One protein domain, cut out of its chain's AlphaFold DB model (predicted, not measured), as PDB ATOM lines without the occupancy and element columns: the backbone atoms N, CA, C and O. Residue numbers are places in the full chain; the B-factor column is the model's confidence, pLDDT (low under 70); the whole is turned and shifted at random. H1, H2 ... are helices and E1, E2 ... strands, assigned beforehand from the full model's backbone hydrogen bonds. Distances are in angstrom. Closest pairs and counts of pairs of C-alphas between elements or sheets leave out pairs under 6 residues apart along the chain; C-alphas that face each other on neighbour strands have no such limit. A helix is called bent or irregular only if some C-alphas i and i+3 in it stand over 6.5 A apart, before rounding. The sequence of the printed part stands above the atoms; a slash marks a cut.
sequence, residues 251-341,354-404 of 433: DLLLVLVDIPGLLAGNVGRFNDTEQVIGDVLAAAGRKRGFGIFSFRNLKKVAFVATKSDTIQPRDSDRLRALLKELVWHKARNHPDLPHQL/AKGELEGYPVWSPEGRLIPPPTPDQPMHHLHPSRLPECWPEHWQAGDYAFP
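This is residues 251 to 341 and 354 to 404 of the 433 residues of an uncharacterized protein of Thiolapillus brandeum (UniProt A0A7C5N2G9). A small parallel sheet, E1 E2 E3 in that order, has helices H2 and H3 over one face; a separate antiparallel hairpin, E4 and E5, lies toward one end of the longest axis. The printed part has 142 residues with three named helices and five named strands, in the order E1 H1 H2 E2 H3 E3 E4 E5. The class is mixed, with under half of the residues in named elements. The whole is loose, radius of gyration of the C-alphas 18.2 A, spanning 56 by 35 by 27 A.

E1, residues 252 to 257, is parallel to E2, residues 300 to 306; N 255 and O 302 are 2.8 A apart, within hydrogen-bond range. E2 is parallel to E3, residues 339 to 341, with N 303 and O 340 at 2.9 A. H1, residues 259 to 264, only grazes this sheet. H2, residues 267 to 284, runs along the strands over E1 and E2, height over the sheet 10.5 A. H3, residues 313 to 331, on the same face, runs slantwise over E2 at 8.4 A, completing two layers, helices on one face of a sheet. E1, H1 H2, E2 and E2, H3, E3 are strand-helix-strand units, parallel neighbours joined through helices, with right-handed crossovers. H2 and H3 touch, closest C-alphas Gly 278 and Lys 330, 5.2 A. In the hairpin of E4, residues 358 to 360, and E5, residues 381 to 383, N 360 and O 381 are 3.0 A apart. In H1 and H2 every O i to N i+4 pair is within hydrogen-bond range, in H3 11 of 15.

E1 begins at C-alpha 252 (-21.017, 57.269, 44.596); E5 ends at C-alpha 383 (-24.116, 55.421, 9.453). H2 is 25.6 A long, E2 18.8 A and irregular H3 27.0 A, its C-alphas 314 and 317 being 7.4 A apart.

Residues 342 to 353 are cut out, leaving 30.6 A between C-alphas 341 and 354. The links H2 to E2 and E4 to E5 are long. Residues 285 to 296 have pLDDT under 70.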
ATOM      1  N   ASP A 251     -18.552  58.492  47.836       91.31
ATOM      2  CA  ASP A 251     -19.919  58.099  48.201       91.31
ATOM      3  C   ASP A 251     -20.667  57.402  47.052       91.31
ATOM      4  O   ASP A 251     -21.566  56.592  47.295       91.31
ATOM      5  N   LEU A 252     -20.314  57.713  45.801       93.62
ATOM      6  CA  LEU A 252     -21.017  57.269  44.596       93.62
ATOM      7  C   LEU A 252     -20.032  56.981  43.465       93.62
ATOM      8  O   LEU A 252     -19.303  57.867  43.027       93.62
ATOM      9  N   LEU A 253     -20.063  55.758  42.935       93.06
ATOM     10  CA  LEU A 253     -19.194  55.344  41.833       93.06
ATOM     11  C   LEU A 253     -19.970  55.207  40.516       93.06
ATOM     12  O   LEU A 253     -20.929  54.443  40.434       93.06
ATOM     13  N   LEU A 254     -19.524  55.907  39.471       95.12
ATOM     14  CA  LEU A 254     -20.021  55.769  38.097       95.12
ATOM     15  C   LEU A 254     -19.064  54.885  37.285       95.12
ATOM     16  O   LEU A 254     -17.938  55.283  36.990       95.12
ATOM     17  N   VAL A 255     -19.516  53.696  36.893       94.19
ATOM     18  CA  VAL A 255     -18.766  52.746  36.064       94.19
ATOM     19  C   VAL A 255     -19.273  52.825  34.626       94.19
ATOM     20  O   VAL A 255     -20.382  52.394  34.313       94.19
ATOM     21  N   LEU A 256     -18.455  53.386  33.736       95.62
ATOM     22  CA  LEU A 256     -18.813  53.578  32.329       95.62
ATOM     23  C   LEU A 256     -18.382  52.386  31.472       95.62
ATOM     24  O   LEU A 256     -17.194  52.058  31.419       95.62
ATOM     25  N   VAL A 257     -19.326  51.807  30.735       95.50
ATOM     26  CA  VAL A 257     -19.141  50.612  29.907       95.50
ATOM     27  C   VAL A 257     -19.473  50.932  28.451       95.50
ATOM     28  O   VAL A 257     -20.568  51.372  28.130       95.50
ATOM     29  N   ASP A 258     -18.521  50.700  27.550       95.25
ATOM     30  CA  ASP A 258     -18.690  50.911  26.107       95.25
ATOM     31  C   ASP A 258     -19.131  49.595  25.446       95.25
ATOM     32  O   ASP A 258     -18.301  48.868  24.904       95.25
ATOM     33  N   ILE A 259     -20.420  49.255  25.567       96.75
ATOM     34  CA  ILE A 259     -20.991  47.994  25.050       96.75
ATOM     35  C   ILE A 259     -20.765  47.837  23.531       96.75
ATOM     36  O   ILE A 259     -20.291  46.769  23.138       96.75
ATOM     37  N   PRO A 260     -21.002  48.861  22.676       95.31
ATOM     38  CA  PRO A 260     -20.666  48.773  21.251       95.31
ATOM     39  C   PRO A 260     -19.188  48.433  21.020       95.31
ATOM     40  O   PRO A 260     -18.859  47.558  20.220       95.31
ATOM     41  N   GLY A 261     -18.282  49.056  21.781       92.75
ATOM     42  CA  GLY A 261     -16.854  48.751  21.724       92.75
ATOM     43  C   GLY A 261     -16.494  47.334  22.189       92.75
ATOM     44  O   GLY A 261     -15.529  46.762  21.679       92.75
ATOM     45  N   LEU A 262     -17.232  46.750  23.138       93.50
ATOM     46  CA  LEU A 262     -17.031  45.355  23.557       93.50
ATOM     47  C   LEU A 262     -17.417  44.376  22.444       93.50
ATOM     48  O   LEU A 262     -16.634  43.479  22.139       93.50
ATOM     49  N   LEU A 263     -18.572  44.593  21.808       95.25
ATOM     50  CA  LEU A 263     -19.048  43.779  20.685       95.25
ATOM     51  C   LEU A 263     -18.146  43.896  19.452       95.25
ATOM     52  O   LEU A 263     -17.870  42.891  18.812       95.25
ATOM     53  N   ALA A 264     -17.645  45.098  19.148       92.06
ATOM     54  CA  ALA A 264     -16.683  45.299  18.060       92.06
ATOM     55  C   ALA A 264     -15.300  44.679  18.343       92.06
ATOM     56  O   ALA A 264     -14.502  44.479  17.427       92.06
ATOM     57  N   GLY A 265     -15.002  44.405  19.618       86.88
ATOM     58  CA  GLY A 265     -13.825  43.654  20.040       86.88
ATOM     59  C   GLY A 265     -14.030  42.144  19.918       86.88
ATOM     60  O   GLY A 265     -14.825  41.663  19.125       86.88
ATOM     61  N   ASN A 266     -13.308  41.379  20.733       83.94
ATOM     62  CA  ASN A 266     -13.462  39.929  20.825       83.94
ATOM     63  C   ASN A 266     -13.938  39.514  22.229       83.94
ATOM     64  O   ASN A 266     -13.979  40.329  23.155       83.94
ATOM     65  N   VAL A 267     -14.216  38.218  22.401       86.50
ATOM     66  CA  VAL A 267     -14.620  37.629  23.691       86.50
ATOM     67  C   VAL A 267     -13.647  37.908  24.847       86.50
ATOM     68  O   VAL A 267     -14.068  38.038  25.995       86.50
ATOM     69  N   GLY A 268     -12.349  38.070  24.568       82.00
ATOM     70  CA  GLY A 268     -11.350  38.416  25.584       82.00
ATOM     71  C   GLY A 268     -11.635  39.771  26.231       82.00
ATOM     72  O   GLY A 268     -11.655  39.880  27.454       82.00
ATOM     73  N   ARG A 269     -11.978  40.777  25.416       84.12
ATOM     74  CA  ARG A 269     -12.319  42.126  25.894       84.12
ATOM     75  C   ARG A 269     -13.547  42.130  26.806       84.12
ATOM     76  O   ARG A 269     -13.592  42.890  27.777       84.12
ATOM     77  N   PHE A 270     -14.541  41.302  26.486       90.62
ATOM     78  CA  PHE A 270     -15.715  41.098  27.332       90.62
ATOM     79  C   PHE A 270     -15.321  40.471  28.670       90.62
ATOM     80  O   PHE A 270     -15.597  41.074  29.705       90.62
ATOM     81  N   ASN A 271     -14.615  39.335  28.649       86.19
ATOM     82  CA  ASN A 271     -14.212  38.612  29.859       86.19
ATOM     83  C   ASN A 271     -13.399  39.500  30.806       86.19
ATOM     84  O   ASN A 271     -13.626  39.508  32.013       86.19
ATOM     85  N   ASP A 272     -12.481  40.299  30.263       81.88
ATOM     86  CA  ASP A 272     -11.697  41.206  31.088       81.88
ATOM     87  C   ASP A 272     -12.519  42.374  31.638       81.88
ATOM     88  O   ASP A 272     -12.322  42.773  32.784       81.88
ATOM     89  N   THR A 273     -13.468  42.913  30.867       87.69
ATOM     90  CA  THR A 273     -14.371  43.963  31.368       87.69
ATOM     91  C   THR A 273     -15.286  43.421  32.465       87.69
ATOM     92  O   THR A 273     -15.485  44.087  33.481       87.69
ATOM     93  N   GLU A 274     -15.803  42.203  32.299       90.19
ATOM     94  CA  GLU A 274     -16.583  41.504  33.318       90.19
ATOM     95  C   GLU A 274     -15.749  41.267  34.588       90.19
ATOM     96  O   GLU A 274     -16.236  41.465  35.705       90.19
ATOM     97  N   GLN A 275     -14.470  40.904  34.439       83.81
ATOM     98  CA  GLN A 275     -13.558  40.756  35.568       83.81
ATOM     99  C   GLN A 275     -13.319  42.088  36.288       83.81
ATOM    100  O   GLN A 275     -13.454  42.130  37.506       83.81
ATOM    101  N   VAL A 276     -13.059  43.180  35.559       84.19
ATOM    102  CA  VAL A 276     -12.891  44.523  36.149       84.19
ATOM    103  C   VAL A 276     -14.151  44.960  36.900       84.19
ATOM    104  O   VAL A 276     -14.053  45.500  37.999       84.19
ATOM    105  N   ILE A 277     -15.344  44.702  36.354       89.00
ATOM    106  CA  ILE A 277     -16.614  44.946  37.058       89.00
ATOM    107  C   ILE A 277     -16.670  44.133  38.358       89.00
ATOM    108  O   ILE A 277     -17.051  44.670  39.398       89.00
ATOM    109  N   GLY A 278     -16.256  42.865  38.316       87.25
ATOM    110  CA  GLY A 278     -16.127  42.012  39.496       87.25
ATOM    111  C   GLY A 278     -15.178  42.582  40.549       87.25
ATOM    112  O   GLY A 278     -15.552  42.651  41.716       87.25
ATOM    113  N   ASP A 279     -14.000  43.046  40.141       80.62
ATOM    114  CA  ASP A 279     -12.987  43.612  41.038       80.62
ATOM    115  C   ASP A 279     -13.478  44.924  41.678       80.62
ATOM    116  O   ASP A 279     -13.324  45.131  42.883       80.62
ATOM    117  N   VAL A 280     -14.152  45.783  40.901       81.44
ATOM    118  CA  VAL A 280     -14.794  47.014  41.396       81.44
ATOM    119  C   VAL A 280     -15.882  46.695  42.423       81.44
ATOM    120  O   VAL A 280     -15.927  47.315  43.486       81.44
ATOM    121  N   LEU A 281     -16.750  45.723  42.132       85.75
ATOM    122  CA  LEU A 281     -17.814  45.293  43.041       85.75
ATOM    123  C   LEU A 281     -17.262  44.628  44.306       85.75
ATOM    124  O   LEU A 281     -17.784  44.865  45.393       85.75
ATOM    125  N   ALA A 282     -16.186  43.848  44.192       79.88
ATOM    126  CA  ALA A 282     -15.507  43.233  45.325       79.88
ATOM    127  C   ALA A 282     -14.908  44.286  46.261       79.88
ATOM    128  O   ALA A 282     -15.154  44.239  47.464       79.88
ATOM    129  N   ALA A 283     -14.219  45.280  45.701       75.56
ATOM    130  CA  ALA A 283     -13.702  46.431  46.435       75.56
ATOM    131  C   ALA A 283     -14.814  47.288  47.086       75.56
ATOM    132  O   ALA A 283     -14.602  47.929  48.121       75.56
ATOM    133  N   ALA A 284     -16.006  47.304  46.482       74.81
ATOM    134  CA  ALA A 284     -17.202  48.017  46.954       74.81
ATOM    135  C   ALA A 284     -18.035  47.252  47.969       74.81
ATOM    136  O   ALA A 284     -18.765  47.857  48.757       74.81
ATOM    137  N   GLY A 285     -17.928  45.930  47.968       66.69
ATOM    138  CA  GLY A 285     -18.665  45.066  48.862       66.69
ATOM    139  C   GLY A 285     -18.336  45.332  50.331       66.69
ATOM    140  O   GLY A 285     -17.197  45.576  50.720       66.69
ATOM    141  N   ARG A 286     -19.360  45.223  51.184       58.53
ATOM    142  CA  ARG A 286     -19.211  45.296  52.649       58.53
ATOM    143  C   ARG A 286     -18.749  43.977  53.276       58.53
ATOM    144  O   ARG A 286     -18.307  43.966  54.424       58.53
ATOM    145  N   LYS A 287     -18.850  42.857  52.548       52.31
ATOM    146  CA  LYS A 287     -18.371  41.552  53.019       52.31
ATOM    147  C   LYS A 287     -16.848  41.496  52.946       52.31
ATOM    148  O   LYS A 287     -16.262  41.753  51.902       52.31
ATOM    149  N   ARG A 288     -16.227  41.084  54.055       46.56
ATOM    150  CA  ARG A 288     -14.821  40.661  54.128       46.56
ATOM    151  C   ARG A 288     -14.630  39.393  53.278       46.56
ATOM    152  O   ARG A 288     -14.701  38.283  53.793       46.56
ATOM    153  N   GLY A 289     -14.429  39.557  51.975       41.34
ATOM    154  CA  GLY A 289     -13.654  38.599  51.186       41.34
ATOM    155  C   GLY A 289     -12.173  38.752  51.544       41.34
ATOM    156  O   GLY A 289     -11.770  39.825  51.987       41.34
ATOM    157  N   PHE A 290     -11.392  37.676  51.441       39.69
ATOM    158  CA  PHE A 290      -9.966  37.606  51.797       39.69
ATOM    159  C   PHE A 290      -9.199  38.914  51.536       39.69
ATOM    160  O   PHE A 290      -9.007  39.275  50.386       39.69
ATOM    161  N   GLY A 291      -8.759  39.601  52.599       47.00
ATOM    162  CA  GLY A 291      -7.715  40.646  52.584       47.00
ATOM    163  C   GLY A 291      -8.002  41.972  51.867       47.00
ATOM    164  O   GLY A 291      -7.455  42.996  52.265       47.00
ATOM    165  N   ILE A 292      -8.895  41.993  50.883       51.19
ATOM    166  CA  ILE A 292      -8.971  43.068  49.897       51.19
ATOM    167  C   ILE A 292      -9.840  44.225  50.413       51.19
ATOM    168  O   ILE A 292     -10.936  44.036  50.932       51.19
ATOM    169  N   PHE A 293      -9.264  45.424  50.307       57.56
ATOM    170  CA  PHE A 293      -9.855  46.764  50.227       57.56
ATOM    171  C   PHE A 293     -11.381  46.935  50.418       57.56
ATOM    172  O   PHE A 293     -12.191  46.252  49.810       57.56
ATOM    173  N   SER A 294     -11.774  47.965  51.180       61.53
ATOM    174  CA  SER A 294     -13.172  48.393  51.316       61.53
ATOM    175  C   SER A 294     -13.329  49.876  50.966       61.53
ATOM    176  O   SER A 294     -12.760  50.737  51.653       61.53
ATOM    177  N   PHE A 295     -14.148  50.185  49.953       67.12
ATOM    178  CA  PHE A 295     -14.724  51.520  49.734       67.12
ATOM    179  C   PHE A 295     -15.755  51.825  50.842       67.12
ATOM    180  O   PHE A 295     -16.955  51.883  50.595       67.12
ATOM    181  N   ARG A 296     -15.308  51.970  52.097       65.62
ATOM    182  CA  ARG A 296     -16.193  52.023  53.284       65.62
ATOM    183  C   ARG A 296     -17.330  53.046  53.199       65.62
ATOM    184  O   ARG A 296     -18.369  52.815  53.812       65.62
ATOM    185  N   ASN A 297     -17.131  54.146  52.475       79.81
ATOM    186  CA  ASN A 297     -18.107  55.229  52.360       79.81
ATOM    187  C   ASN A 297     -19.038  55.092  51.149       79.81
ATOM    188  O   ASN A 297     -19.988  55.860  51.038       79.81
ATOM    189  N   LEU A 298     -18.800  54.125  50.261       87.44
ATOM    190  CA  LEU A 298     -19.578  53.972  49.042       87.44
ATOM    191  C   LEU A 298     -21.013  53.551  49.377       87.44
ATOM    192  O   LEU A 298     -21.262  52.503  49.981       87.44
ATOM    193  N   LYS A 299     -21.964  54.396  48.983       89.88
ATOM    194  CA  LYS A 299     -23.398  54.228  49.238       89.88
ATOM    195  C   LYS A 299     -24.093  53.531  48.079       89.88
ATOM    196  O   LYS A 299     -24.984  52.721  48.315       89.88
ATOM    197  N   LYS A 300     -23.698  53.844  46.840       92.31
ATOM    198  CA  LYS A 300     -24.324  53.303  45.628       92.31
ATOM    199  C   LYS A 300     -23.415  53.362  44.400       92.31
ATOM    200  O   LYS A 300     -22.482  54.163  44.337       92.31
ATOM    201  N   VAL A 301     -23.713  52.520  43.414       93.81
ATOM    202  CA  VAL A 301     -22.983  52.425  42.140       93.81
ATOM    203  C   VAL A 301     -23.934  52.626  40.963       93.81
ATOM    204  O   VAL A 301     -25.051  52.120  40.956       93.81
ATOM    205  N   ALA A 302     -23.495  53.330  39.931       96.06
ATOM    206  CA  ALA A 302     -24.191  53.396  38.655       96.06
ATOM    207  C   ALA A 302     -23.333  52.748  37.573       96.06
ATOM    208  O   ALA A 302     -22.199  53.164  37.354       96.06
ATOM    209  N   PHE A 303     -23.880  51.758  36.873       97.38
ATOM    210  CA  PHE A 303     -23.284  51.243  35.645       97.38
ATOM    211  C   PHE A 303     -23.950  51.926  34.457       97.38
ATOM    212  O   PHE A 303     -25.176  51.942  34.353       97.38
ATOM    213  N   VAL A 304     -23.153  52.501  33.562       98.12
ATOM    214  CA  VAL A 304     -23.653  53.319  32.455       98.12
ATOM    215  C   VAL A 304     -23.132  52.766  31.137       98.12
ATOM    216  O   VAL A 304     -21.930  52.826  30.879       98.12
ATOM    217  N   ALA A 305     -24.025  52.274  30.281       98.00
ATOM    218  CA  ALA A 305     -23.701  51.965  28.894       98.00
ATOM    219  C   ALA A 305     -23.546  53.278  28.118       98.00
ATOM    220  O   ALA A 305     -24.529  53.991  27.902       98.00
ATOM    221  N   THR A 306     -22.315  53.623  27.747       97.31
ATOM    222  CA  THR A 306     -22.006  54.886  27.068       97.31
ATOM    223  C   THR A 306     -22.099  54.776  25.550       97.31
ATOM    224  O   THR A 306     -22.170  53.675  25.006       97.31
ATOM    225  N   LYS A 307     -22.079  55.935  24.872       96.44
ATOM    226  CA  LYS A 307     -22.173  56.057  23.408       96.44
ATOM    227  C   LYS A 307     -23.472  55.466  22.852       96.44
ATOM    228  O   LYS A 307     -23.488  54.861  21.788       96.44
ATOM    229  N   SER A 308     -24.577  55.613  23.584       97.12
ATOM    230  CA  SER A 308     -25.875  55.074  23.153       97.12
ATOM    231  C   SER A 308     -26.429  55.742  21.887       97.12
ATOM    232  O   SER A 308     -27.445  55.302  21.367       97.12
ATOM    233  N   ASP A 309     -25.806  56.818  21.411       96.94
ATOM    234  CA  ASP A 309     -26.119  57.500  20.160       96.94
ATOM    235  C   ASP A 309     -25.503  56.798  18.934       96.94
ATOM    236  O   ASP A 309     -25.947  57.025  17.814       96.94
ATOM    237  N   THR A 310     -24.532  55.895  19.103       96.31
ATOM    238  CA  THR A 310     -23.909  55.173  17.975       96.31
ATOM    239  C   THR A 310     -24.663  53.909  17.556       96.31
ATOM    240  O   THR A 310     -24.218  53.186  16.663       96.31
ATOM    241  N   ILE A 311     -25.806  53.628  18.183       96.50
ATOM    242  CA  ILE A 311     -26.675  52.494  17.862       96.50
ATOM    243  C   ILE A 311     -27.999  52.976  17.271       96.50
ATOM    244  O   ILE A 311     -28.399  54.127  17.437       96.50
ATOM    245  N   GLN A 312     -28.723  52.067  16.622       95.06
ATOM    246  CA  GLN A 312     -30.090  52.354  16.201       95.06
ATOM    247  C   GLN A 312     -31.002  52.514  17.430       95.06
ATOM    248  O   GLN A 312     -30.964  51.654  18.312       95.06
ATOM    249  N   PRO A 313     -31.896  53.520  17.493       92.50
ATOM    250  CA  PRO A 313     -32.765  53.718  18.659       92.50
ATOM    251  C   PRO A 313     -33.644  52.513  19.012       92.50
ATOM    252  O   PRO A 313     -33.896  52.267  20.191       92.50
ATOM    253  N   ARG A 314     -34.034  51.702  18.018       93.81
ATOM    254  CA  ARG A 314     -34.753  50.429  18.224       93.81
ATOM    255  C   ARG A 314     -33.973  49.385  19.037       93.81
ATOM    256  O   ARG A 314     -34.576  48.456  19.558       93.81
ATOM    257  N   ASP A 315     -32.654  49.523  19.135       96.12
ATOM    258  CA  ASP A 315     -31.782  48.628  19.896       96.12
ATOM    259  C   ASP A 315     -31.513  49.142  21.330       96.12
ATOM    260  O   ASP A 315     -30.752  48.523  22.073       96.12
ATOM    261  N   SER A 316     -32.162  50.231  21.770       94.12
ATOM    262  CA  SER A 316     -31.972  50.801  23.119       94.12
ATOM    263  C   SER A 316     -32.261  49.803  24.246       94.12
ATOM    264  O   SER A 316     -31.502  49.718  25.215       94.12
ATOM    265  N   ASP A 317     -33.319  48.998  24.111       96.44
ATOM    266  CA  ASP A 317     -33.658  47.968  25.101       96.44
ATOM    267  C   ASP A 317     -32.618  46.846  25.139       96.44
ATOM    268  O   ASP A 317     -32.305  46.318  26.207       96.44
ATOM    269  N   ARG A 318     -32.007  46.531  23.992       98.06
ATOM    270  CA  ARG A 318     -30.930  45.536  23.904       98.06
ATOM    271  C   ARG A 318     -29.651  46.032  24.533       98.06
ATOM    272  O   ARG A 318     -29.020  45.291  25.272       98.06
ATOM    273  N   LEU A 319     -29.303  47.300  24.319       98.06
ATOM    274  CA  LEU A 319     -28.170  47.924  24.996       98.06
ATOM    275  C   LEU A 319     -28.309  47.796  26.519       98.06
ATOM    276  O   LEU A 319     -27.361  47.418  27.210       98.06
ATOM    277  N   ARG A 320     -29.514  48.061  27.037       96.94
ATOM    278  CA  ARG A 320     -29.824  47.906  28.461       96.94
ATOM    279  C   ARG A 320     -29.770  46.443  28.910       96.94
ATOM    280  O   ARG A 320     -29.250  46.177  29.994       96.94
ATOM    281  N   ALA A 321     -30.292  45.512  28.113       97.75
ATOM    282  CA  ALA A 321     -30.260  44.080  28.409       97.75
ATOM    283  C   ALA A 321     -28.823  43.537  28.472       97.75
ATOM    284  O   ALA A 321     -28.467  42.891  29.455       97.75
ATOM    285  N   LEU A 322     -27.976  43.892  27.502       98.00
ATOM    286  CA  LEU A 322     -26.563  43.509  27.457       98.00
ATOM    287  C   LEU A 322     -25.778  44.069  28.647       98.00
ATOM    288  O   LEU A 322     -25.006  43.345  29.277       98.00
ATOM    289  N   LEU A 323     -26.001  45.341  29.009       98.00
ATOM    290  CA  LEU A 323     -25.405  45.921  30.216       98.00
ATOM    291  C   LEU A 323     -25.849  45.164  31.474       98.00
ATOM    292  O   LEU A 323     -25.030  44.875  32.344       98.00
ATOM    293  N   LYS A 324     -27.144  44.841  31.573       97.31
ATOM    294  CA  LYS A 324     -27.695  44.087  32.701       97.31
ATOM    295  C   LYS A 324     -27.053  42.708  32.810       97.31
ATOM    296  O   LYS A 324     -26.635  42.348  33.903       97.31
ATOM    297  N   GLU A 325     -26.959  41.968  31.710       96.38
ATOM    298  CA  GLU A 325     -26.352  40.635  31.668       96.38
ATOM    299  C   GLU A 325     -24.878  40.672  32.104       96.38
ATOM    300  O   GLU A 325     -24.493  39.930  33.007       96.38
ATOM    301  N   LEU A 326     -24.097  41.622  31.568       95.81
ATOM    302  CA  LEU A 326     -22.680  41.818  31.906       95.81
ATOM    303  C   LEU A 326     -22.462  42.098  33.404       95.81
ATOM    304  O   LEU A 326     -21.500  41.624  34.003       95.81
ATOM    305  N   VAL A 327     -23.340  42.893  34.022       95.56
ATOM    306  CA  VAL A 327     -23.200  43.289  35.433       95.56
ATOM    307  C   VAL A 327     -23.756  42.223  36.383       95.56
ATOM    308  O   VAL A 327     -23.207  42.008  37.467       95.56
ATOM    309  N   TRP A 328     -24.844  41.548  36.004       92.94
ATOM    310  CA  TRP A 328     -25.650  40.719  36.905       92.94
ATOM    311  C   TRP A 328     -24.861  39.585  37.569       92.94
ATOM    312  O   TRP A 328     -24.978  39.387  38.784       92.94
ATOM    313  N   HIS A 329     -24.026  38.869  36.807       87.69
ATOM    314  CA  HIS A 329     -23.280  37.708  37.309       87.69
ATOM    315  C   HIS A 329     -22.338  38.050  38.464       87.69
ATOM    316  O   HIS A 329     -22.199  37.251  39.398       87.69
ATOM    317  N   LYS A 330     -21.723  39.236  38.422       90.50
ATOM    318  CA  LYS A 330     -20.845  39.737  39.483       90.50
ATOM    319  C   LYS A 330     -21.655  40.427  40.581       90.50
ATOM    320  O   LYS A 330     -21.464  40.122  41.756       90.50
ATOM    321  N   ALA A 331     -22.610  41.288  40.221       90.25
ATOM    322  CA  ALA A 331     -23.386  42.090  41.171       90.25
ATOM    323  C   ALA A 331     -24.243  41.257  42.135       90.25
ATOM    324  O   ALA A 331     -24.380  41.628  43.299       90.25
ATOM    325  N   ARG A 332     -24.756  40.092  41.710       89.44
ATOM    326  CA  ARG A 332     -25.547  39.195  42.581       89.44
ATOM    327  C   ARG A 332     -24.794  38.706  43.827       89.44
ATOM    328  O   ARG A 332     -25.429  38.350  44.815       89.44
ATOM    329  N   ASN A 333     -23.458  38.706  43.801       88.00
ATOM    330  CA  ASN A 333     -22.625  38.337  44.951       88.00
ATOM    331  C   ASN A 333     -22.475  39.484  45.972       88.00
ATOM    332  O   ASN A 333     -21.932  39.279  47.059       88.00
ATOM    333  N   HIS A 334     -22.991  40.673  45.645       87.25
ATOM    334  CA  HIS A 334     -22.935  41.890  46.453       87.25
ATOM    335  C   HIS A 334     -24.346  42.480  46.662       87.25
ATOM    336  O   HIS A 334     -24.586  43.629  46.294       87.25
ATOM    337  N   PRO A 335     -25.296  41.727  47.258       84.94
ATOM    338  CA  PRO A 335     -26.693  42.165  47.392       84.94
ATOM    339  C   PRO A 335     -26.858  43.428  48.251       84.94
ATOM    340  O   PRO A 335     -27.825  44.163  48.083       84.94
ATOM    341  N   ASP A 336     -25.898  43.699  49.138       85.56
ATOM    342  CA  ASP A 336     -25.905  44.851  50.048       85.56
ATOM    343  C   ASP A 336     -25.368  46.144  49.406       85.56
ATOM    344  O   ASP A 336     -25.261  47.163  50.090       85.56
ATOM    345  N   LEU A 337     -24.971  46.108  48.127       88.19
ATOM    346  CA  LEU A 337     -24.472  47.263  47.383       88.19
ATOM    347  C   LEU A 337     -25.549  47.755  46.398       88.19
ATOM    348  O   LEU A 337     -25.727  47.153  45.330       88.19
ATOM    349  N   PRO A 338     -26.258  48.856  46.718       91.50
ATOM    350  CA  PRO A 338     -27.227  49.450  45.810       91.50
ATOM    351  C   PRO A 338     -26.569  49.815  44.484       91.50
ATOM    352  O   PRO A 338     -25.545  50.503  44.451       91.50
ATOM    353  N   HIS A 339     -27.169  49.374  43.382       93.69
ATOM    354  CA  HIS A 339     -26.709  49.748  42.054       93.69
ATOM    355  C   HIS A 339     -27.864  50.009  41.092       93.69
ATOM    356  O   HIS A 339     -28.938  49.423  41.214       93.69
ATOM    357  N   GLN A 340     -27.628  50.893  40.125       96.12
ATOM    358  CA  GLN A 340     -28.561  51.192  39.041       96.12
ATOM    359  C   GLN A 340     -27.862  51.113  37.679       96.12
ATOM    360  O   GLN A 340     -26.641  51.250  37.579       96.12
ATOM    361  N   LEU A 341     -28.649  50.851  36.634       97.81
ATOM    362  CA  LEU A 341     -28.178  50.692  35.260       97.81
ATOM    363  C   LEU A 341     -28.750  51.808  34.386       97.81
ATOM    364  O   LEU A 341     -29.970  51.984  34.345       97.81
ATOM    365  N   ALA A 354     -35.062  61.720   8.072       92.56
ATOM    366  CA  ALA A 354     -36.511  61.594   7.896       92.56
ATOM    367  C   ALA A 354     -37.001  60.143   7.695       92.56
ATOM    368  O   ALA A 354     -38.195  59.877   7.844       92.56
ATOM    369  N   LYS A 355     -36.109  59.210   7.342       91.38
ATOM    370  CA  LYS A 355     -36.398  57.783   7.147       91.38
ATOM    371  C   LYS A 355     -36.073  56.946   8.387       91.38
ATOM    372  O   LYS A 355     -36.373  55.752   8.404       91.38
ATOM    373  N   GLY A 356     -35.508  57.556   9.429       91.62
ATOM    374  CA  GLY A 356     -35.056  56.862  10.628       91.62
ATOM    375  C   GLY A 356     -33.704  56.162  10.456       91.62
ATOM    376  O   GLY A 356     -33.403  55.248  11.223       91.62
ATOM    377  N   GLU A 357     -32.903  56.558   9.468       92.44
ATOM    378  CA  GLU A 357     -31.509  56.145   9.321       92.44
ATOM    379  C   GLU A 357     -30.601  57.042  10.165       92.44
ATOM    380  O   GLU A 357     -30.874  58.225  10.360       92.44
ATOM    381  N   LEU A 358     -29.532  56.464  10.714       95.75
ATOM    382  CA  LEU A 358     -28.622  57.184  11.600       95.75
ATOM    383  C   LEU A 358     -27.632  57.998  10.759       95.75
ATOM    384  O   LEU A 358     -27.028  57.453   9.843       95.75
ATOM    385  N   GLU A 359     -27.414  59.260  11.102       96.25
ATOM    386  CA  GLU A 359     -26.470  60.162  10.444       96.25
ATOM    387  C   GLU A 359     -25.478  60.759  11.445       96.25
ATOM    388  O   GLU A 359     -25.796  60.976  12.618       96.25
ATOM    389  N   GLY A 360     -24.266  61.049  10.976       95.38
ATOM    390  CA  GLY A 360     -23.249  61.771  11.737       95.38
ATOM    391  C   GLY A 360     -21.974  62.004  10.931       95.38
ATOM    392  O   GLY A 360     -21.930  61.775   9.723       95.38
ATOM    393  N   TYR A 361     -20.916  62.454  11.602       95.56
ATOM    394  CA  TYR A 361     -19.607  62.677  10.979       95.56
ATOM    395  C   TYR A 361     -18.648  61.541  11.341       95.56
ATOM    396  O   TYR A 361     -18.103  61.563  12.443       95.56
ATOM    397  N   PRO A 362     -18.440  60.535  10.475       95.12
ATOM    398  CA  PRO A 362     -17.588  59.401  10.803       95.12
ATOM    399  C   PRO A 362     -16.121  59.826  10.938       95.12
ATOM    400  O   PRO A 362     -15.619  60.643  10.169       95.12
ATOM    401  N   VAL A 363     -15.424  59.231  11.904       94.62
ATOM    402  CA  VAL A 363     -13.974  59.394  12.094       94.62
ATOM    403  C   VAL A 363     -13.190  58.565  11.080       94.62
ATOM    404  O   VAL A 363     -12.089  58.944  10.695       94.62
ATOM    405  N   TRP A 364     -13.754  57.449  10.616       92.50
ATOM    406  CA  TRP A 364     -13.090  56.521   9.705       92.50
ATOM    407  C   TRP A 364     -13.876  56.359   8.411       92.50
ATOM    408  O   TRP A 364     -15.102  56.238   8.431       92.50
ATOM    409  N   SER A 365     -13.164  56.320   7.286       89.88
ATOM    410  CA  SER A 365     -13.738  55.905   6.009       89.88
ATOM    411  C   SER A 365     -13.995  54.390   5.997       89.88
ATOM    412  O   SER A 365     -13.415  53.668   6.814       89.88
ATOM    413  N   PRO A 366     -14.809  53.874   5.057       86.19
ATOM    414  CA  PRO A 366     -14.983  52.432   4.870       86.19
ATOM    415  C   PRO A 366     -13.660  51.676   4.646       86.19
ATOM    416  O   PRO A 366     -13.532  50.517   5.023       86.19
ATOM    417  N   GLU A 367     -12.649  52.345   4.087       87.62
ATOM    418  CA  GLU A 367     -11.294  51.819   3.869       87.62
ATOM    419  C   GLU A 367     -10.383  51.948   5.106       87.62
ATOM    420  O   GLU A 367      -9.181  51.694   5.017       87.62
ATOM    421  N   GLY A 368     -10.917  52.388   6.250       86.50
ATOM    422  CA  GLY A 368     -10.174  52.538   7.504       86.50
ATOM    423  C   GLY A 368      -9.240  53.749   7.545       86.50
ATOM    424  O   GLY A 368      -8.304  53.777   8.343       86.50
ATOM    425  N   ARG A 369      -9.452  54.757   6.689       90.81
ATOM    426  CA  ARG A 369      -8.653  55.992   6.703       90.81
ATOM    427  C   ARG A 369      -9.258  57.012   7.653       90.81
ATOM    428  O   ARG A 369     -10.473  57.186   7.671       90.81
ATOM    429  N   LEU A 370      -8.406  57.708   8.406       92.06
ATOM    430  CA  LEU A 370      -8.838  58.792   9.286       92.06
ATOM    431  C   LEU A 370      -9.419  59.938   8.447       92.06
ATOM    432  O   LEU A 370      -8.727  60.502   7.597       92.06
ATOM    433  N   ILE A 371     -10.672  60.290   8.711       93.19
ATOM    434  CA  ILE A 371     -11.351  61.462   8.165       93.19
ATOM    435  C   ILE A 371     -11.125  62.610   9.156       93.19
ATOM    436  O   ILE A 371     -11.408  62.437  10.344       93.19
ATOM    437  N   PRO A 372     -10.601  63.772   8.728       91.56
ATOM    438  CA  PRO A 372     -10.416  64.909   9.623       91.56
ATOM    439  C   PRO A 372     -11.761  65.422  10.172       91.56
ATOM    440  O   PRO A 372     -12.810  65.123   9.597       91.56
ATOM    441  N   PRO A 373     -11.753  66.211  11.262       90.62
ATOM    442  CA  PRO A 373     -12.973  66.813  11.786       90.62
ATOM    443  C   PRO A 373     -13.733  67.622  10.717       90.62
ATOM    444  O   PRO A 373     -13.089  68.252   9.869       90.62
ATOM    445  N   PRO A 374     -15.079  67.614  10.745       89.31
ATOM    446  CA  PRO A 374     -15.895  68.223   9.702       89.31
ATOM    447  C   PRO A 374     -15.818  69.751   9.732       89.31
ATOM    448  O   PRO A 374     -15.621  70.363  10.785       89.31
ATOM    449  N   THR A 375     -16.040  70.383   8.580       85.62
ATOM    450  CA  THR A 375     -16.314  71.826   8.521       85.62
ATOM    451  C   THR A 375     -17.796  72.104   8.815       85.62
ATOM    452  O   THR A 375     -18.626  71.214   8.623       85.62
ATOM    453  N   PRO A 376     -18.168  73.323   9.263       77.62
ATOM    454  CA  PRO A 376     -19.553  73.643   9.634       77.62
ATOM    455  C   PRO A 376     -20.611  73.369   8.552       77.62
ATOM    456  O   PRO A 376     -21.750  73.072   8.895       77.62
ATOM    457  N   ASP A 377     -20.235  73.446   7.273       82.75
ATOM    458  CA  ASP A 377     -21.143  73.265   6.131       82.75
ATOM    459  C   ASP A 377     -21.095  71.848   5.533       82.75
ATOM    460  O   ASP A 377     -21.794  71.552   4.561       82.75
ATOM    461  N   GLN A 378     -20.250  70.960   6.069       89.50
ATOM    462  CA  GLN A 378     -20.130  69.601   5.556       89.50
ATOM    463  C   GLN A 378     -21.406  68.805   5.880       89.50
ATOM    464  O   GLN A 378     -21.840  68.804   7.037       89.50
ATOM    465  N   PRO A 379     -22.010  68.094   4.908       91.25
ATOM    466  CA  PRO A 379     -23.158  67.242   5.184       91.25
ATOM    467  C   PRO A 379     -22.757  66.056   6.066       91.25
ATOM    468  O   PRO A 379     -21.634  65.554   5.990       91.25
ATOM    469  N   MET A 380     -23.693  65.602   6.897       93.31
ATOM    470  CA  MET A 380     -23.537  64.349   7.630       93.31
ATOM    471  C   MET A 380     -23.625  63.158   6.671       93.31
ATOM    472  O   MET A 380     -24.177  63.250   5.575       93.31
ATOM    473  N   HIS A 381     -23.057  62.035   7.094       94.62
ATOM    474  CA  HIS A 381     -23.074  60.786   6.346       94.62
ATOM    475  C   HIS A 381     -23.984  59.780   7.040       94.62
ATOM    476  O   HIS A 381     -24.020  59.723   8.272       94.62
ATOM    477  N   HIS A 382     -24.659  58.946   6.249       95.50
ATOM    478  CA  HIS A 382     -25.405  57.811   6.777       95.50
ATOM    479  C   HIS A 382     -24.438  56.829   7.448       95.50
ATOM    480  O   HIS A 382     -23.362  56.510   6.934       95.50
ATOM    481  N   LEU A 383     -24.842  56.353   8.616       95.19
ATOM    482  CA  LEU A 383     -24.116  55.421   9.453       95.19
ATOM    483  C   LEU A 383     -24.885  54.102   9.486       95.19
ATOM    484  O   LEU A 383     -26.101  54.065   9.686       95.19
ATOM    485  N   HIS A 384     -24.156  53.000   9.352       93.50
ATOM    486  CA  HIS A 384     -24.729  51.656   9.318       93.50
ATOM    487  C   HIS A 384     -24.206  50.817  10.493       93.50
ATOM    488  O   HIS A 384     -23.436  49.881  10.275       93.50
ATOM    489  N   PRO A 385     -24.565  51.151  11.750       95.56
ATOM    490  CA  PRO A 385     -24.179  50.329  12.889       95.56
ATOM    491  C   PRO A 385     -24.803  48.935  12.783       95.56
ATOM    492  O   PRO A 385     -25.960  48.781  12.375       95.56
ATOM    493  N   SER A 386     -24.059  47.922  13.217       96.38
ATOM    494  CA  SER A 386     -24.586  46.578  13.416       96.38
ATOM    495  C   SER A 386     -25.776  46.609  14.372       96.38
ATOM    496  O   SER A 386     -25.814  47.359  15.348       96.38
ATOM    497  N   ARG A 387     -26.752  45.743  14.108       96.38
ATOM    498  CA  ARG A 387     -27.857  45.490  15.035       96.38
ATOM    499  C   ARG A 387     -27.296  44.899  16.329       96.38
ATOM    500  O   ARG A 387     -26.518  43.947  16.268       96.38
ATOM    501  N   LEU A 388     -27.713  45.416  17.486       96.88
ATOM    502  CA  LEU A 388     -27.315  44.799  18.756       96.88
ATOM    503  C   LEU A 388     -27.949  43.403  18.895       96.88
ATOM    504  O   LEU A 388     -29.144  43.249  18.582       96.88
ATOM    505  N   PRO A 389     -27.188  42.399  19.376       96.81
ATOM    506  CA  PRO A 389     -27.734  41.087  19.690       96.81
ATOM    507  C   PRO A 389     -28.652  41.171  20.918       96.81
ATOM    508  O   PRO A 389     -28.629  42.145  21.673       96.81
ATOM    509  N   GLU A 390     -29.513  40.172  21.092       95.19
ATOM    510  CA  GLU A 390     -30.494  40.147  22.191       95.19
ATOM    511  C   GLU A 390     -29.878  39.734  23.532       95.19
ATOM    512  O   GLU A 390     -30.341  40.181  24.580       95.19
ATOM    513  N   CYS A 391     -28.807  38.946  23.481       95.62
ATOM    514  CA  CYS A 391     -27.943  38.552  24.592       95.62
ATOM    515  C   CYS A 391     -26.483  38.571  24.123       95.62
ATOM    516  O   CYS A 391     -26.216  38.724  22.924       95.62
ATOM    517  N   TRP A 392     -25.528  38.420  25.041       96.12
ATOM    518  CA  TRP A 392     -24.126  38.294  24.638       96.12
ATOM    519  C   TRP A 392     -23.926  37.052  23.751       96.12
ATOM    520  O   TRP A 392     -24.397  35.969  24.107       96.12
ATOM    521  N   PRO A 393     -23.259  37.172  22.586       95.44
ATOM    522  CA  PRO A 393     -22.970  36.017  21.743       95.44
ATOM    523  C   PRO A 393     -22.044  35.035  22.466       95.44
ATOM    524  O   PRO A 393     -21.083  35.453  23.105       95.44
ATOM    525  N   GLU A 394     -22.267  33.730  22.305       91.38
ATOM    526  CA  GLU A 394     -21.363  32.713  22.871       91.38
ATOM    527  C   GLU A 394     -19.956  32.794  22.255       91.38
ATOM    528  O   GLU A 394     -18.948  32.557  22.921       91.38
ATOM    529  N   HIS A 395     -19.892  33.148  20.969       89.62
ATOM    530  CA  HIS A 395     -18.665  33.249  20.192       89.62
ATOM    531  C   HIS A 395     -18.764  34.438  19.230       89.62
ATOM    532  O   HIS A 395     -19.735  34.544  18.483       89.62
ATOM    533  N   TRP A 396     -17.757  35.313  19.233       93.06
ATOM    534  CA  TRP A 396     -17.573  36.355  18.218       93.06
ATOM    535  C   TRP A 396     -16.098  36.755  18.112       93.06
ATOM    536  O   TRP A 396     -15.299  36.541  19.036       93.06
ATOM    537  N   GLN A 397     -15.738  37.329  16.973       88.62
ATOM    538  CA  GLN A 397     -14.425  37.886  16.679       88.62
ATOM    539  C   GLN A 397     -14.512  39.395  16.444       88.62
ATOM    540  O   GLN A 397     -15.577  39.958  16.188       88.62
ATOM    541  N   ALA A 398     -13.352  40.049  16.516       87.06
ATOM    542  CA  ALA A 398     -13.248  41.455  16.153       87.06
ATOM    543  C   ALA A 398     -13.687  41.645  14.692       87.06
ATOM    544  O   ALA A 398     -13.172  40.970  13.800       87.06
ATOM    545  N   GLY A 399     -14.624  42.567  14.467       85.94
ATOM    546  CA  GLY A 399     -15.212  42.841  13.153       85.94
ATOM    547  C   GLY A 399     -16.579  42.197  12.892       85.94
ATOM    548  O   GLY A 399     -17.262  42.655  11.979       85.94
ATOM    549  N   ASP A 400     -17.029  41.225  13.699       93.38
ATOM    550  CA  ASP A 400     -18.383  40.645  13.561       93.38
ATOM    551  C   ASP A 400     -19.485  41.690  13.820       93.38
ATOM    552  O   ASP A 400     -20.570  41.637  13.239       93.38
ATOM    553  N   TYR A 401     -19.184  42.669  14.679       95.56
ATOM    554  CA  TYR A 401     -20.006  43.848  14.924       95.56
ATOM    555  C   TYR A 401     -19.206  45.115  14.629       95.56
ATOM    556  O   TYR A 401     -18.051  45.246  15.034       95.56
ATOM    557  N   ALA A 402     -19.841  46.081  13.975       93.75
ATOM    558  CA  ALA A 402     -19.257  47.368  13.645       93.75
ATOM    559  C   ALA A 402     -20.180  48.491  14.115       93.75
ATOM    560  O   ALA A 402     -21.373  48.508  13.815       93.75
ATOM    561  N   PHE A 403     -19.622  49.452  14.843       94.62
ATOM    562  CA  PHE A 403     -20.337  50.644  15.290       94.62
ATOM    563  C   PHE A 403     -19.523  51.875  14.909       94.62
ATOM    564  O   PHE A 403     -18.293  51.836  15.007       94.62
ATOM    565  N   PRO A 404     -20.175  52.959  14.463       92.38
ATOM    566  CA  PRO A 404     -19.474  54.137  13.992       92.38
ATOM    567  C   PRO A 404     -18.755  54.832  15.148       92.38
ATOM    568  O   PRO A 404     -19.313  55.042  16.227       92.38
TER     569      PRO A 404